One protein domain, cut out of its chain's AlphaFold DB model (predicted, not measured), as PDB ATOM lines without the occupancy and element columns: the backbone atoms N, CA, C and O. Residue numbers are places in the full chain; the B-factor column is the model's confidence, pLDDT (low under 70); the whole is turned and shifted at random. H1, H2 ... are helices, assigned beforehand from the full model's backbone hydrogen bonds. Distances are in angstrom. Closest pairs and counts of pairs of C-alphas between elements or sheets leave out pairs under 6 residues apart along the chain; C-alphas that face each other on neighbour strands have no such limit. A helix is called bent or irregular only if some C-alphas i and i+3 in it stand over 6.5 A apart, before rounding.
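AT A GLANCE: This is residues 7 to 98 of the 148 residues of an uncharacterized protein of bioreactor metagenome (UniProt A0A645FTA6). This is a loose, drawn-out model in which three short helices, H1, H3 and H4, gather loosely at one end and the longest helix, H2, reaches from H3 toward the other end as an arm. A long link, residues 18 to 46, turns round beyond H1 and runs back along the length of the domain to the far end of H2. The printed part has 92 residues, with four named helices in the order H1, H2, H3, H4 and no named strand; the class is all helix, though under half of the residues, 45 of 92, are in named elements. The whole is loose, with a radius of gyration of the C-alphas of 16.7 A, and its C-alphas span 53 by 26 by 25 A.

HOW THE PARTS SIT: Begin at H1, residues 7 to 17, and look across to H4, residues 89 to 97. They only just touch, with 3 pairs of C-alphas within 8 A, and touch only at their ends; the closest C-alphas are those of Ala 9 and Ile 90, 6.8 A apart. Their lines stand at a shallow tilt of 25 degrees, opposite ways. H2, residues 47 to 61, is apart from both H1 and H4. A tight link, Arg 62, joins it to H3, residues 63 to 72. These two are close but not clearly touching, at a steep tilt of 63 degrees, the same way; their closest C-alphas are those of Ile 60 and Gln 66, 6.9 A apart. H3 is also close to H1 but not clearly touching it, with the C-alphas of Gly 10 and Thr 72 closest at 7.1 A, and their lines stand at a steep tilt of 66 degrees. H3 and H4 are likewise close but not clearly touching; the C-alphas of Ile 70 and Val 91 are closest at 7.8 A. In H1 and H4 every O i to N i+4 pair is within hydrogen-bond range; in H2 it is 9 of 11, and in H3 1 of 6, beside 3 of 7 O i to N i+3 pairs.

IN THESE COORDINATES: Find C-alpha 7 at (203.265, 181.610, 188.251); from there H1 runs 15.1 A to Ser 17. H2 starts at C-alpha 47, at (220.910, 154.326, 204.202), and runs 21.6 A to Leu 61; it is only just irregular, with C-alphas 48 and 51 6.9 A apart. H3 measures 15.4 A from Ala 63 to Thr 72. H4 runs 12.8 A from Ala 89 to C-alpha 97 at (205.664, 175.730, 174.291).

THE WHOLE: The two C-alphas farthest apart are those of Thr 23 and Arg 48, 53.3 A. The links H1 to H2, 29 residues, and H3 to H4, 16 residues, are long. The printed part has no cut. Its mean pLDDT is 78.9; look for values under 70 at residue 34 and residues 81 to 91, of which 89 to 91 belong to H4.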
ATOM      1  N   ARG A   7     203.942 181.249 187.003       76.00
ATOM      2  CA  ARG A   7     203.265 181.610 188.251       76.00
ATOM      3  C   ARG A   7     202.746 183.032 188.166       76.00
ATOM      4  O   ARG A   7     201.577 183.233 188.472       76.00
ATOM      5  N   ASP A   8     203.553 183.965 187.658       79.12
ATOM      6  CA  ASP A   8     203.116 185.341 187.394       79.12
ATOM      7  C   ASP A   8     201.884 185.346 186.475       79.12
ATOM      8  O   ASP A   8     200.887 186.026 186.723       79.12
ATOM      9  N   ALA A   9     201.929 184.524 185.427       76.06
ATOM     10  CA  ALA A   9     200.828 184.295 184.502       76.06
ATOM     11  C   ALA A   9     199.554 183.759 185.187       76.06
ATOM     12  O   ALA A   9     198.463 184.251 184.900       76.06
ATOM     13  N   GLY A  10     199.681 182.780 186.089       76.69
ATOM     14  CA  GLY A  10     198.558 182.236 186.860       76.69
ATOM     15  C   GLY A  10     198.021 183.198 187.928       76.69
ATOM     16  O   GLY A  10     196.814 183.266 188.155       76.69
ATOM     17  N   ASP A  11     198.894 183.977 188.569       80.75
ATOM     18  CA  ASP A  11     198.516 185.031 189.516       80.75
ATOM     19  C   ASP A  11     197.684 186.120 188.833       80.75
ATOM     20  O   ASP A  11     196.642 186.528 189.358       80.75
ATOM     21  N   LEU A  12     198.109 186.561 187.647       79.88
ATOM     22  CA  LEU A  12     197.384 187.549 186.850       79.88
ATOM     23  C   LEU A  12     196.001 187.044 186.419       79.88
ATOM     24  O   LEU A  12     195.030 187.796 186.521       79.88
ATOM     25  N   ASP A  13     195.892 185.778 186.016       77.19
ATOM     26  CA  ASP A  13     194.617 185.177 185.612       77.19
ATOM     27  C   ASP A  13     193.640 185.082 186.796       77.19
ATOM     28  O   ASP A  13     192.467 185.462 186.696       77.19
ATOM     29  N   ARG A  14     194.145 184.707 187.980       79.06
ATOM     30  CA  ARG A  14     193.369 184.730 189.229       79.06
ATOM     31  C   ARG A  14     192.914 186.137 189.607       79.06
ATOM     32  O   ARG A  14     191.766 186.319 190.014       79.06
ATOM     33  N   LEU A  15     193.782 187.141 189.478       83.25
ATOM     34  CA  LEU A  15     193.420 188.538 189.745       83.25
ATOM     35  C   LEU A  15     192.346 189.036 188.772       83.25
ATOM     36  O   LEU A  15     191.411 189.716 189.202       83.25
ATOM     37  N   GLN A  16     192.449 188.686 187.488       81.31
ATOM     38  CA  GLN A  16     191.446 189.016 186.478       81.31
ATOM     39  C   GLN A  16     190.100 188.347 186.788       81.31
ATOM     40  O   GLN A  16     189.079 189.035 186.824       81.31
ATOM     41  N   SER A  17     190.105 187.052 187.110       79.38
ATOM     42  CA  SER A  17     188.909 186.291 187.503       79.38
ATOM     43  C   SER A  17     188.244 186.838 188.775       79.38
ATOM     44  O   SER A  17     187.023 186.801 188.910       79.38
ATOM     45  N   ALA A  18     189.027 187.415 189.691       85.19
ATOM     46  CA  ALA A  18     188.535 188.084 190.895       85.19
ATOM     47  C   ALA A  18     188.095 189.550 190.676       85.19
ATOM     48  O   ALA A  18     187.775 190.239 191.648       85.19
ATOM     49  N   GLY A  19     188.124 190.064 189.439       85.75
ATOM     50  CA  GLY A  19     187.762 191.450 189.107       85.75
ATOM     51  C   GLY A  19     188.766 192.507 189.586       85.75
ATOM     52  O   GLY A  19     188.432 193.688 189.647       85.75
ATOM     53  N   LYS A  20     189.988 192.095 189.952       85.31
ATOM     54  CA  LYS A  20     191.070 192.962 190.458       85.31
ATOM     55  C   LYS A  20     192.236 193.123 189.474       85.31
ATOM     56  O   LYS A  20     193.200 193.815 189.788       85.31
ATOM     57  N   GLY A  21     192.178 192.450 188.327       79.00
ATOM     58  CA  GLY A  21     193.219 192.457 187.300       79.00
ATOM     59  C   GLY A  21     192.979 193.471 186.180       79.00
ATOM     60  O   GLY A  21     191.980 194.186 186.149       79.00
ATOM     61  N   PHE A  22     193.908 193.499 185.229       80.25
ATOM     62  CA  PHE A  22     193.790 194.213 183.958       80.25
ATOM     63  C   PHE A  22     193.782 193.203 182.806       80.25
ATOM     64  O   PHE A  22     194.269 192.087 182.955       80.25
ATOM     65  N   THR A  23     193.253 193.587 181.645       78.69
ATOM     66  CA  THR A  23     193.249 192.714 180.464       78.69
ATOM     67  C   THR A  23     194.656 192.587 179.886       78.69
ATOM     68  O   THR A  23     195.282 193.594 179.550       78.69
ATOM     69  N   TYR A  24     195.135 191.358 179.700       75.62
ATOM     70  CA  TYR A  24     196.431 191.083 179.084       75.62
ATOM     71  C   TYR A  24     196.344 189.949 178.058       75.62
ATOM     72  O   TYR A  24     195.360 189.218 177.973       75.62
ATOM     73  N   ARG A  25     197.394 189.831 177.244       74.12
ATOM     74  CA  ARG A  25     197.676 188.650 176.428       74.12
ATOM     75  C   ARG A  25     199.092 188.209 176.734       74.12
ATOM     76  O   ARG A  25     199.994 189.047 176.763       74.12
ATOM     77  N   ALA A  26     199.273 186.915 176.938       74.81
ATOM     78  CA  ALA A  26     200.586 186.321 177.077       74.81
ATOM     79  C   ALA A  26     200.917 185.500 175.836       74.81
ATOM     80  O   ALA A  26     200.057 184.819 175.279       74.81
ATOM     81  N   TRP A  27     202.181 185.564 175.438       74.94
ATOM     82  CA  TRP A  27     202.759 184.670 174.451       74.94
ATOM     83  C   TRP A  27     203.853 183.874 175.149       74.94
ATOM     84  O   TRP A  27     204.739 184.492 175.744       74.94
ATOM     85  N   PRO A  28     203.799 182.535 175.116       74.75
ATOM     86  CA  PRO A  28     204.840 181.734 175.724       74.75
ATOM     87  C   PRO A  28     206.135 181.876 174.914       74.75
ATOM     88  O   PRO A  28     206.134 181.772 173.686       74.75
ATOM     89  N   ALA A  29     207.247 182.103 175.608       73.50
ATOM     90  CA  ALA A  29     208.576 181.937 175.033       73.50
ATOM     91  C   ALA A  29     208.971 180.461 175.196       73.50
ATOM     92  O   ALA A  29     209.266 180.022 176.303       73.50
ATOM     93  N   GLY A  30     208.883 179.684 174.114       70.94
ATOM     94  CA  GLY A  30     209.166 178.244 174.127       70.94
ATOM     95  C   GLY A  30     210.641 177.887 173.925       70.94
ATOM     96  O   GLY A  30     211.491 178.751 173.706       70.94
ATOM     97  N   GLY A  31     210.930 176.585 173.960       70.38
ATOM     98  CA  GLY A  31     212.243 176.013 173.624       70.38
ATOM     99  C   GLY A  31     213.272 175.985 174.759       70.38
ATOM    100  O   GLY A  31     214.269 175.280 174.644       70.38
ATOM    101  N   TYR A  32     213.034 176.685 175.869       72.69
ATOM    102  CA  TYR A  32     213.887 176.662 177.062       72.69
ATOM    103  C   TYR A  32     213.045 176.850 178.326       72.69
ATOM    104  O   TYR A  32     212.118 177.658 178.333       72.69
ATOM    105  N   THR A  33     213.392 176.149 179.406       73.06
ATOM    106  CA  THR A  33     212.870 176.453 180.745       73.06
ATOM    107  C   THR A  33     213.880 176.090 181.827       73.06
ATOM    108  O   THR A  33     214.415 174.986 181.842       73.06
ATOM    109  N   ASP A  34     214.118 177.008 182.761       68.69
ATOM    110  CA  ASP A  34     214.828 176.772 184.026       68.69
ATOM    111  C   ASP A  34     213.873 176.606 185.216       68.69
ATOM    112  O   ASP A  34     214.308 176.410 186.349       68.69
ATOM    113  N   LEU A  35     212.562 176.615 184.966       72.62
ATOM    114  CA  LEU A  35     211.519 176.533 185.989       72.62
ATOM    115  C   LEU A  35     211.187 175.086 186.391       72.62
ATOM    116  O   LEU A  35     210.097 174.808 186.898       72.62
ATOM    117  N   VAL A  36     212.114 174.150 186.169       75.88
ATOM    118  CA  VAL A  36     211.959 172.744 186.559       75.88
ATOM    119  C   VAL A  36     212.399 172.565 188.004       75.88
ATOM    120  O   VAL A  36     213.506 172.934 188.395       75.88
ATOM    121  N   GLN A  37     211.531 171.963 188.812       77.50
ATOM    122  CA  GLN A  37     211.862 171.604 190.186       77.50
ATOM    123  C   GLN A  37     212.440 170.193 190.231       77.50
ATOM    124  O   GLN A  37     211.885 169.262 189.649       77.50
ATOM    125  N   TYR A  38     213.541 170.034 190.961       79.19
ATOM    126  CA  TYR A  38     214.213 168.751 191.138       79.19
ATOM    127  C   TYR A  38     213.983 168.213 192.546       79.19
ATOM    128  O   TYR A  38     214.097 168.939 193.533       79.19
ATOM    129  N   LEU A  39     213.721 166.911 192.632       84.06
ATOM    130  CA  LEU A  39     213.751 166.161 193.880       84.06
ATOM    131  C   LEU A  39     215.119 165.490 193.998       84.06
ATOM    132  O   LEU A  39     215.515 164.726 193.119       84.06
ATOM    133  N   ALA A  40     215.850 165.780 195.071       84.06
ATOM    134  CA  ALA A  40     217.187 165.241 195.297       84.06
ATOM    135  C   ALA A  40     217.328 164.690 196.716       84.06
ATOM    136  O   ALA A  40     216.681 165.156 197.654       84.06
ATOM    137  N   ILE A  41     218.205 163.699 196.862       89.19
ATOM    138  CA  ILE A  41     218.584 163.115 198.148       89.19
ATOM    139  C   ILE A  41     220.002 163.587 198.466       89.19
ATOM    140  O   ILE A  41     220.887 163.500 197.613       89.19
ATOM    141  N   ALA A  42     220.227 164.097 199.679       90.38
ATOM    142  CA  ALA A  42     221.558 164.519 200.107       90.38
ATOM    143  C   ALA A  42     222.522 163.322 200.122       90.38
ATOM    144  O   ALA A  42     222.143 162.219 200.523       90.38
ATOM    145  N   ARG A  43     223.773 163.537 199.697       88.56
ATOM    146  CA  ARG A  43     224.779 162.473 199.522       88.56
ATOM    147  C   ARG A  43     225.045 161.670 200.800       88.56
ATOM    148  O   ARG A  43     225.354 160.488 200.725       88.56
ATOM    149  N   ASP A  44     224.953 162.320 201.949       94.38
ATOM    150  CA  ASP A  44     225.209 161.792 203.288       94.38
ATOM    151  C   ASP A  44     223.939 161.292 203.996       94.38
ATOM    152  O   ASP A  44     223.952 161.018 205.196       94.38
ATOM    153  N   THR A  45     222.831 161.141 203.261       95.31
ATOM    154  CA  THR A  45     221.592 160.586 203.809       95.31
ATOM    155  C   THR A  45     221.819 159.160 204.309       95.31
ATOM    156  O   THR A  45     222.253 158.287 203.560       95.31
ATOM    157  N   GLU A  46     221.466 158.906 205.572       97.38
ATOM    158  CA  GLU A  46     221.552 157.575 206.182       97.38
ATOM    159  C   GLU A  46     220.804 156.519 205.350       97.38
ATOM    160  O   GLU A  46     219.626 156.694 205.032       97.38
ATOM    161  N   GLU A  47     221.445 155.378 205.082       96.00
ATOM    162  CA  GLU A  47     220.910 154.326 204.202       96.00
ATOM    163  C   GLU A  47     219.522 153.831 204.637       96.00
ATOM    164  O   GLU A  47     218.618 153.664 203.818       96.00
ATOM    165  N   ARG A  48     219.293 153.725 205.954       96.69
ATOM    166  CA  ARG A  48     217.990 153.345 206.523       96.69
ATOM    167  C   ARG A  48     216.850 154.313 206.184       96.69
ATOM    168  O   ARG A  48     215.693 153.921 206.287       96.69
ATOM    169  N   LYS A  49     217.142 155.570 205.825       96.75
ATOM    170  CA  LYS A  49     216.141 156.590 205.460       96.75
ATOM    171  C   LYS A  49     215.745 156.513 203.984       96.75
ATOM    172  O   LYS A  49     214.650 156.949 203.631       96.75
ATOM    173  N   LEU A  50     216.599 155.936 203.135       95.56
ATOM    174  CA  LEU A  50     216.393 155.896 201.686       95.56
ATOM    175  C   LEU A  50     215.069 155.236 201.267       95.56
ATOM    176  O   LEU A  50     214.414 155.799 200.389       95.56
ATOM    177  N   PRO A  51     214.611 154.117 201.870       96.69
ATOM    178  CA  PRO A  51     213.328 153.517 201.500       96.69
ATOM    179  C   PRO A  51     212.138 154.457 201.733       96.69
ATOM    180  O   PRO A  51     211.253 154.549 200.889       96.69
ATOM    181  N   TYR A  52     212.143 155.206 202.841       96.50
ATOM    182  CA  TYR A  52     211.071 156.154 203.162       96.50
ATOM    183  C   TYR A  52     211.063 157.348 202.207       96.50
ATOM    184  O   TYR A  52     210.000 157.789 201.780       96.50
ATOM    185  N   ILE A  53     212.246 157.853 201.840       95.81
ATOM    186  CA  ILE A  53     212.371 158.962 200.887       95.81
ATOM    187  C   ILE A  53     211.904 158.527 199.495       95.81
ATOM    188  O   ILE A  53     211.169 159.267 198.847       95.81
ATOM    189  N   LYS A  54     212.265 157.313 199.057       93.38
ATOM    190  CA  LYS A  54     211.784 156.746 197.789       93.38
ATOM    191  C   LYS A  54     210.263 156.612 197.775       93.38
ATOM    192  O   LYS A  54     209.635 157.107 196.848       93.38
ATOM    193  N   ALA A  55     209.676 156.047 198.831       95.06
ATOM    194  CA  ALA A  55     208.224 155.934 198.953       95.06
ATOM    195  C   ALA A  55     207.529 157.308 198.939       95.06
ATOM    196  O   ALA A  55     206.462 157.466 198.350       95.06
ATOM    197  N   TYR A  56     208.144 158.324 199.553       94.19
ATOM    198  CA  TYR A  56     207.640 159.693 199.501       94.19
ATOM    199  C   TYR A  56     207.717 160.288 198.089       94.19
ATOM    200  O   TYR A  56     206.736 160.869 197.632       94.19
ATOM    201  N   PHE A  57     208.839 160.120 197.381       93.31
ATOM    202  CA  PHE A  57     208.979 160.569 195.990       93.31
ATOM    203  C   PHE A  57     207.952 159.893 195.085       93.31
ATOM    204  O   PHE A  57     207.277 160.576 194.322       93.31
ATOM    205  N   GLU A  58     207.776 158.578 195.214       90.81
ATOM    206  CA  GLU A  58     206.743 157.838 194.492       90.81
ATOM    207  C   GLU A  58     205.357 158.415 194.773       90.81
ATOM    208  O   GLU A  58     204.620 158.688 193.832       90.81
ATOM    209  N   LEU A  59     205.020 158.676 196.041       90.44
ATOM    210  CA  LEU A  59     203.731 159.248 196.426       90.44
ATOM    211  C   LEU A  59     203.471 160.608 195.765       90.44
ATOM    212  O   LEU A  59     202.425 160.783 195.145       90.44
ATOM    213  N   ILE A  60     204.404 161.559 195.876       88.94
ATOM    214  CA  ILE A  60     204.198 162.920 195.354       88.94
ATOM    215  C   ILE A  60     204.236 162.987 193.828       88.94
ATOM    216  O   ILE A  60     203.653 163.905 193.257       88.94
ATOM    217  N   LEU A  61     204.899 162.034 193.166       88.75
ATOM    218  CA  LEU A  61     204.962 161.945 191.706       88.75
ATOM    219  C   LEU A  61     203.766 161.201 191.098       88.75
ATOM    220  O   LEU A  61     203.642 161.156 189.875       88.75
ATOM    221  N   ARG A  62     202.863 160.628 191.904       87.38
ATOM    222  CA  ARG A  62     201.635 160.028 191.373       87.38
ATOM    223  C   ARG A  62     200.732 161.086 190.736       87.38
ATOM    224  O   ARG A  62     200.610 162.211 191.218       87.38
ATOM    225  N   ALA A  63     200.042 160.683 189.671       84.06
ATOM    226  CA  ALA A  63     199.200 161.565 188.865       84.06
ATOM    227  C   ALA A  63     198.087 162.268 189.668       84.06
ATOM    228  O   ALA A  63     197.794 163.432 189.417       84.06
ATOM    229  N   ASP A  64     197.489 161.596 190.655       84.31
ATOM    230  CA  ASP A  64     196.458 162.165 191.533       84.31
ATOM    231  C   ASP A  64     196.994 163.296 192.423       84.31
ATOM    232  O   ASP A  64     196.315 164.304 192.610       84.31
ATOM    233  N   HIS A  65     198.231 163.174 192.909       84.12
ATOM    234  CA  HIS A  65     198.903 164.228 193.673       84.12
ATOM    235  C   HIS A  65     199.388 165.380 192.785       84.12
ATOM    236  O   HIS A  65     199.325 166.541 193.185       84.12
ATOM    237  N   GLN A  66     199.846 165.072 191.572       85.69
ATOM    238  CA  GLN A  66     200.320 166.068 190.611       85.69
ATOM    239  C   GLN A  66     199.175 166.875 189.976       85.69
ATOM    240  O   GLN A  66     199.384 168.022 189.593       85.69
ATOM    241  N   ALA A  67     197.956 166.326 189.899       81.19
ATOM    242  CA  ALA A  67     196.809 166.998 189.284       81.19
ATOM    243  C   ALA A  67     196.468 168.357 189.921       81.19
ATOM    244  O   ALA A  67     196.040 169.266 189.216       81.19
ATOM    245  N   GLY A  68     196.699 168.520 191.229       78.38
ATOM    246  CA  GLY A  68     196.455 169.783 191.935       78.38
ATOM    247  C   GLY A  68     197.457 170.902 191.619       78.38
ATOM    248  O   GLY A  68     197.235 172.044 192.007       78.38
ATOM    249  N   LEU A  69     198.559 170.608 190.917       79.31
ATOM    250  CA  LEU A  69     199.557 171.617 190.544       79.31
ATOM    251  C   LEU A  69     199.007 172.618 189.522       79.31
ATOM    252  O   LEU A  69     199.327 173.806 189.603       79.31
ATOM    253  N   ILE A  70     198.127 172.166 188.626       75.69
ATOM    254  CA  ILE A  70     197.537 172.993 187.566       75.69
ATOM    255  C   ILE A  70     196.772 174.179 188.162       75.69
ATOM    256  O   ILE A  70     196.965 175.313 187.726       75.69
ATOM    257  N   ASP A  71     196.009 173.943 189.231       72.00
ATOM    258  CA  ASP A  71     195.228 174.974 189.931       72.00
ATOM    259  C   ASP A  71     196.115 176.069 190.558       72.00
ATOM    260  O   ASP A  71     195.669 177.185 190.829       72.00
ATOM    261  N   THR A  72     197.400 175.768 190.769       71.12
ATOM    262  CA  THR A  72     198.405 176.706 191.294       71.12
ATOM    263  C   THR A  72     199.258 177.363 190.206       71.12
ATOM    264  O   THR A  72     200.171 178.123 190.527       71.12
ATOM    265  N   GLY A  73     198.974 177.099 188.926       70.00
ATOM    266  CA  GLY A  73     199.794 177.573 187.809       70.00
ATOM    267  C   GLY A  73     201.116 176.812 187.673       70.00
ATOM    268  O   GLY A  73     202.100 177.367 187.197       70.00
ATOM    269  N   LEU A  74     201.175 175.556 188.122       75.38
ATOM    270  CA  LEU A  74     202.329 174.671 187.961       75.38
ATOM    271  C   LEU A  74     201.984 173.529 187.000       75.38
ATOM    272  O   LEU A  74     200.871 173.007 187.013       75.38
ATOM    273  N   LEU A  75     202.952 173.119 186.180       77.75
ATOM    274  CA  LEU A  75     202.784 171.974 185.290       77.75
ATOM    275  C   LEU A  75     203.187 170.672 186.007       77.75
ATOM    276  O   LEU A  75     204.263 170.624 186.609       77.75
ATOM    277  N   PRO A  76     202.353 169.620 185.940       80.94
ATOM    278  CA  PRO A  76     202.707 168.279 186.390       80.94
ATOM    279  C   PRO A  76     203.984 167.761 185.728       80.94
ATOM    280  O   PRO A  76     204.181 167.935 184.527       80.94
ATOM    281  N   SER A  77     204.800 167.019 186.477       80.06
ATOM    282  CA  SER A  77     205.941 166.287 185.902       80.06
ATOM    283  C   SER A  77     205.546 164.941 185.281       80.06
ATOM    284  O   SER A  77     206.408 164.190 184.829       80.06
ATOM    285  N   THR A  78     204.259 164.584 185.323       76.25
ATOM    286  CA  THR A  78     203.716 163.327 184.794       76.25
ATOM    287  C   THR A  78     202.532 163.600 183.881       76.25
ATOM    288  O   THR A  78     201.786 164.559 184.080       76.25
ATOM    289  N   THR A  79     202.338 162.744 182.881       72.44
ATOM    290  CA  THR A  79     201.171 162.822 182.002       72.44
ATOM    291  C   THR A  79     199.909 162.475 182.787       72.44
ATOM    292  O   THR A  79     199.769 161.360 183.299       72.44
ATOM    293  N   LEU A  80     198.974 163.417 182.873       72.69
ATOM    294  CA  LEU A  80     197.663 163.178 183.467       72.69
ATOM    295  C   LEU A  80     196.739 162.506 182.438       72.69
ATOM    296  O   LEU A  80     196.780 162.832 181.256       72.69
ATOM    297  N   LYS A  81     195.926 161.535 182.882       63.34
ATOM    298  CA  LYS A  81     195.015 160.757 182.011       63.34
ATOM    299  C   LYS A  81     193.768 161.523 181.579       63.34
ATOM    300  O   LYS A  81     193.181 161.193 180.556       63.34
ATOM    301  N   GLU A  82     193.341 162.480 182.389       57.72
ATOM    302  CA  GLU A  82     192.242 163.378 182.067       57.72
ATOM    303  C   GLU A  82     192.850 164.702 181.625       57.72
ATOM    304  O   GLU A  82     193.733 165.233 182.305       57.72
ATOM    305  N   GLU A  83     192.357 165.241 180.510       53.38
ATOM    306  CA  GLU A  83     192.521 166.645 180.151       53.38
ATOM    307  C   GLU A  83     191.807 167.498 181.209       53.38
ATOM    308  O   GLU A  83     190.811 168.161 180.948       53.38
ATOM    309  N   LYS A  84     192.359 167.579 182.421       51.59
ATOM    310  CA  LYS A  84     192.278 168.815 183.197       51.59
ATOM    311  C   LYS A  84     193.202 169.837 182.535       51.59
ATOM    312  O   LYS A  84     194.092 170.395 183.165       51.59
ATOM    313  N   MET A  85     193.057 170.014 181.223       51.72
ATOM    314  CA  MET A  85     193.651 171.136 180.531       51.72
ATOM    315  C   MET A  85     192.883 172.337 181.041       51.72
ATOM    316  O   MET A  85     191.676 172.438 180.838       51.72
ATOM    317  N   GLY A  86     193.578 173.146 181.832       52.31
ATOM    318  CA  GLY A  86     192.959 174.209 182.595       52.31
ATOM    319  C   GLY A  86     192.110 175.102 181.701       52.31
ATOM    320  O   GLY A  86     192.535 175.491 180.614       52.31
ATOM    321  N   ASP A  87     190.966 175.524 182.230       54.06
ATOM    322  CA  ASP A  87     190.191 176.660 181.716       54.06
ATOM    323  C   ASP A  87     191.047 177.948 181.591       54.06
ATOM    324  O   ASP A  87     190.637 178.944 180.995       54.06
ATOM    325  N   ILE A  88     192.269 177.920 182.132       62.62
ATOM    326  CA  ILE A  88     193.286 178.959 182.087       62.62
ATOM    327  C   ILE A  88     194.059 178.891 180.756       62.62
ATOM    328  O   ILE A  88     195.006 178.115 180.589       62.62
ATOM    329  N   ALA A  89     193.720 179.790 179.830       69.00
ATOM    330  CA  ALA A  89     194.314 179.885 178.490       69.00
ATOM    331  C   ALA A  89     195.859 179.938 178.473       69.00
ATOM    332  O   ALA A  89     196.493 179.486 177.517       69.00
ATOM    333  N   ILE A  90     196.483 180.470 179.531       68.81
ATOM    334  CA  ILE A  90     197.943 180.594 179.624       68.81
ATOM    335  C   ILE A  90     198.645 179.258 179.894       68.81
ATOM    336  O   ILE A  90     199.739 179.034 179.381       68.81
ATOM    337  N   VAL A  91     198.004 178.355 180.645       68.19
ATOM    338  CA  VAL A  91     198.550 177.030 180.971       68.19
ATOM    339  C   VAL A  91     198.564 176.161 179.717       68.19
ATOM    340  O   VAL A  91     199.584 175.550 179.407       68.19
ATOM    341  N   ALA A  92     197.475 176.187 178.939       71.50
ATOM    342  CA  ALA A  92     197.393 175.488 177.658       71.50
ATOM    343  C   ALA A  92     198.442 175.995 176.648       71.50
ATOM    344  O   ALA A  92     199.098 175.199 175.978       71.50
ATOM    345  N   ALA A  93     198.653 177.314 176.571       73.56
ATOM    346  CA  ALA A  93     199.677 177.896 175.702       73.56
ATOM    347  C   ALA A  93     201.103 177.482 176.115       73.56
ATOM    348  O   ALA A  93     201.939 177.188 175.259       73.56
ATOM    349  N   LEU A  94     201.387 177.436 177.420       73.31
ATOM    350  CA  LEU A  94     202.694 177.034 177.941       73.31
ATOM    351  C   LEU A  94     202.976 175.547 177.758       73.31
ATOM    352  O   LEU A  94     204.110 175.200 177.447       73.31
ATOM    353  N   GLN A  95     201.969 174.685 177.887       73.00
ATOM    354  CA  GLN A  95     202.133 173.254 177.641       73.00
ATOM    355  C   GLN A  95     202.661 172.985 176.226       73.00
ATOM    356  O   GLN A  95     203.647 172.272 176.079       73.00
ATOM    357  N   GLY A  96     202.077 173.613 175.198       73.88
ATOM    358  CA  GLY A  96     202.577 173.482 173.823       73.88
ATOM    359  C   GLY A  96     203.985 174.063 173.633       73.88
ATOM    360  O   GLY A  96     204.791 173.529 172.882       73.88
ATOM    361  N   ALA A  97     204.326 175.137 174.348       75.94
ATOM    362  CA  ALA A  97     205.664 175.730 174.291       75.94
ATOM    363  C   ALA A  97     206.745 174.918 175.036       75.94
ATOM    364  O   ALA A  97     207.940 175.143 174.814       75.94
ATOM    365  N   LEU A  98     206.324 174.003 175.916       75.25
ATOM    366  CA  LEU A  98     207.154 173.166 176.783       75.25
ATOM    367  C   LEU A  98     206.969 171.667 176.496       75.25
ATOM    368  O   LEU A  98     207.202 170.848 177.380       75.25
TER     369      LEU A  98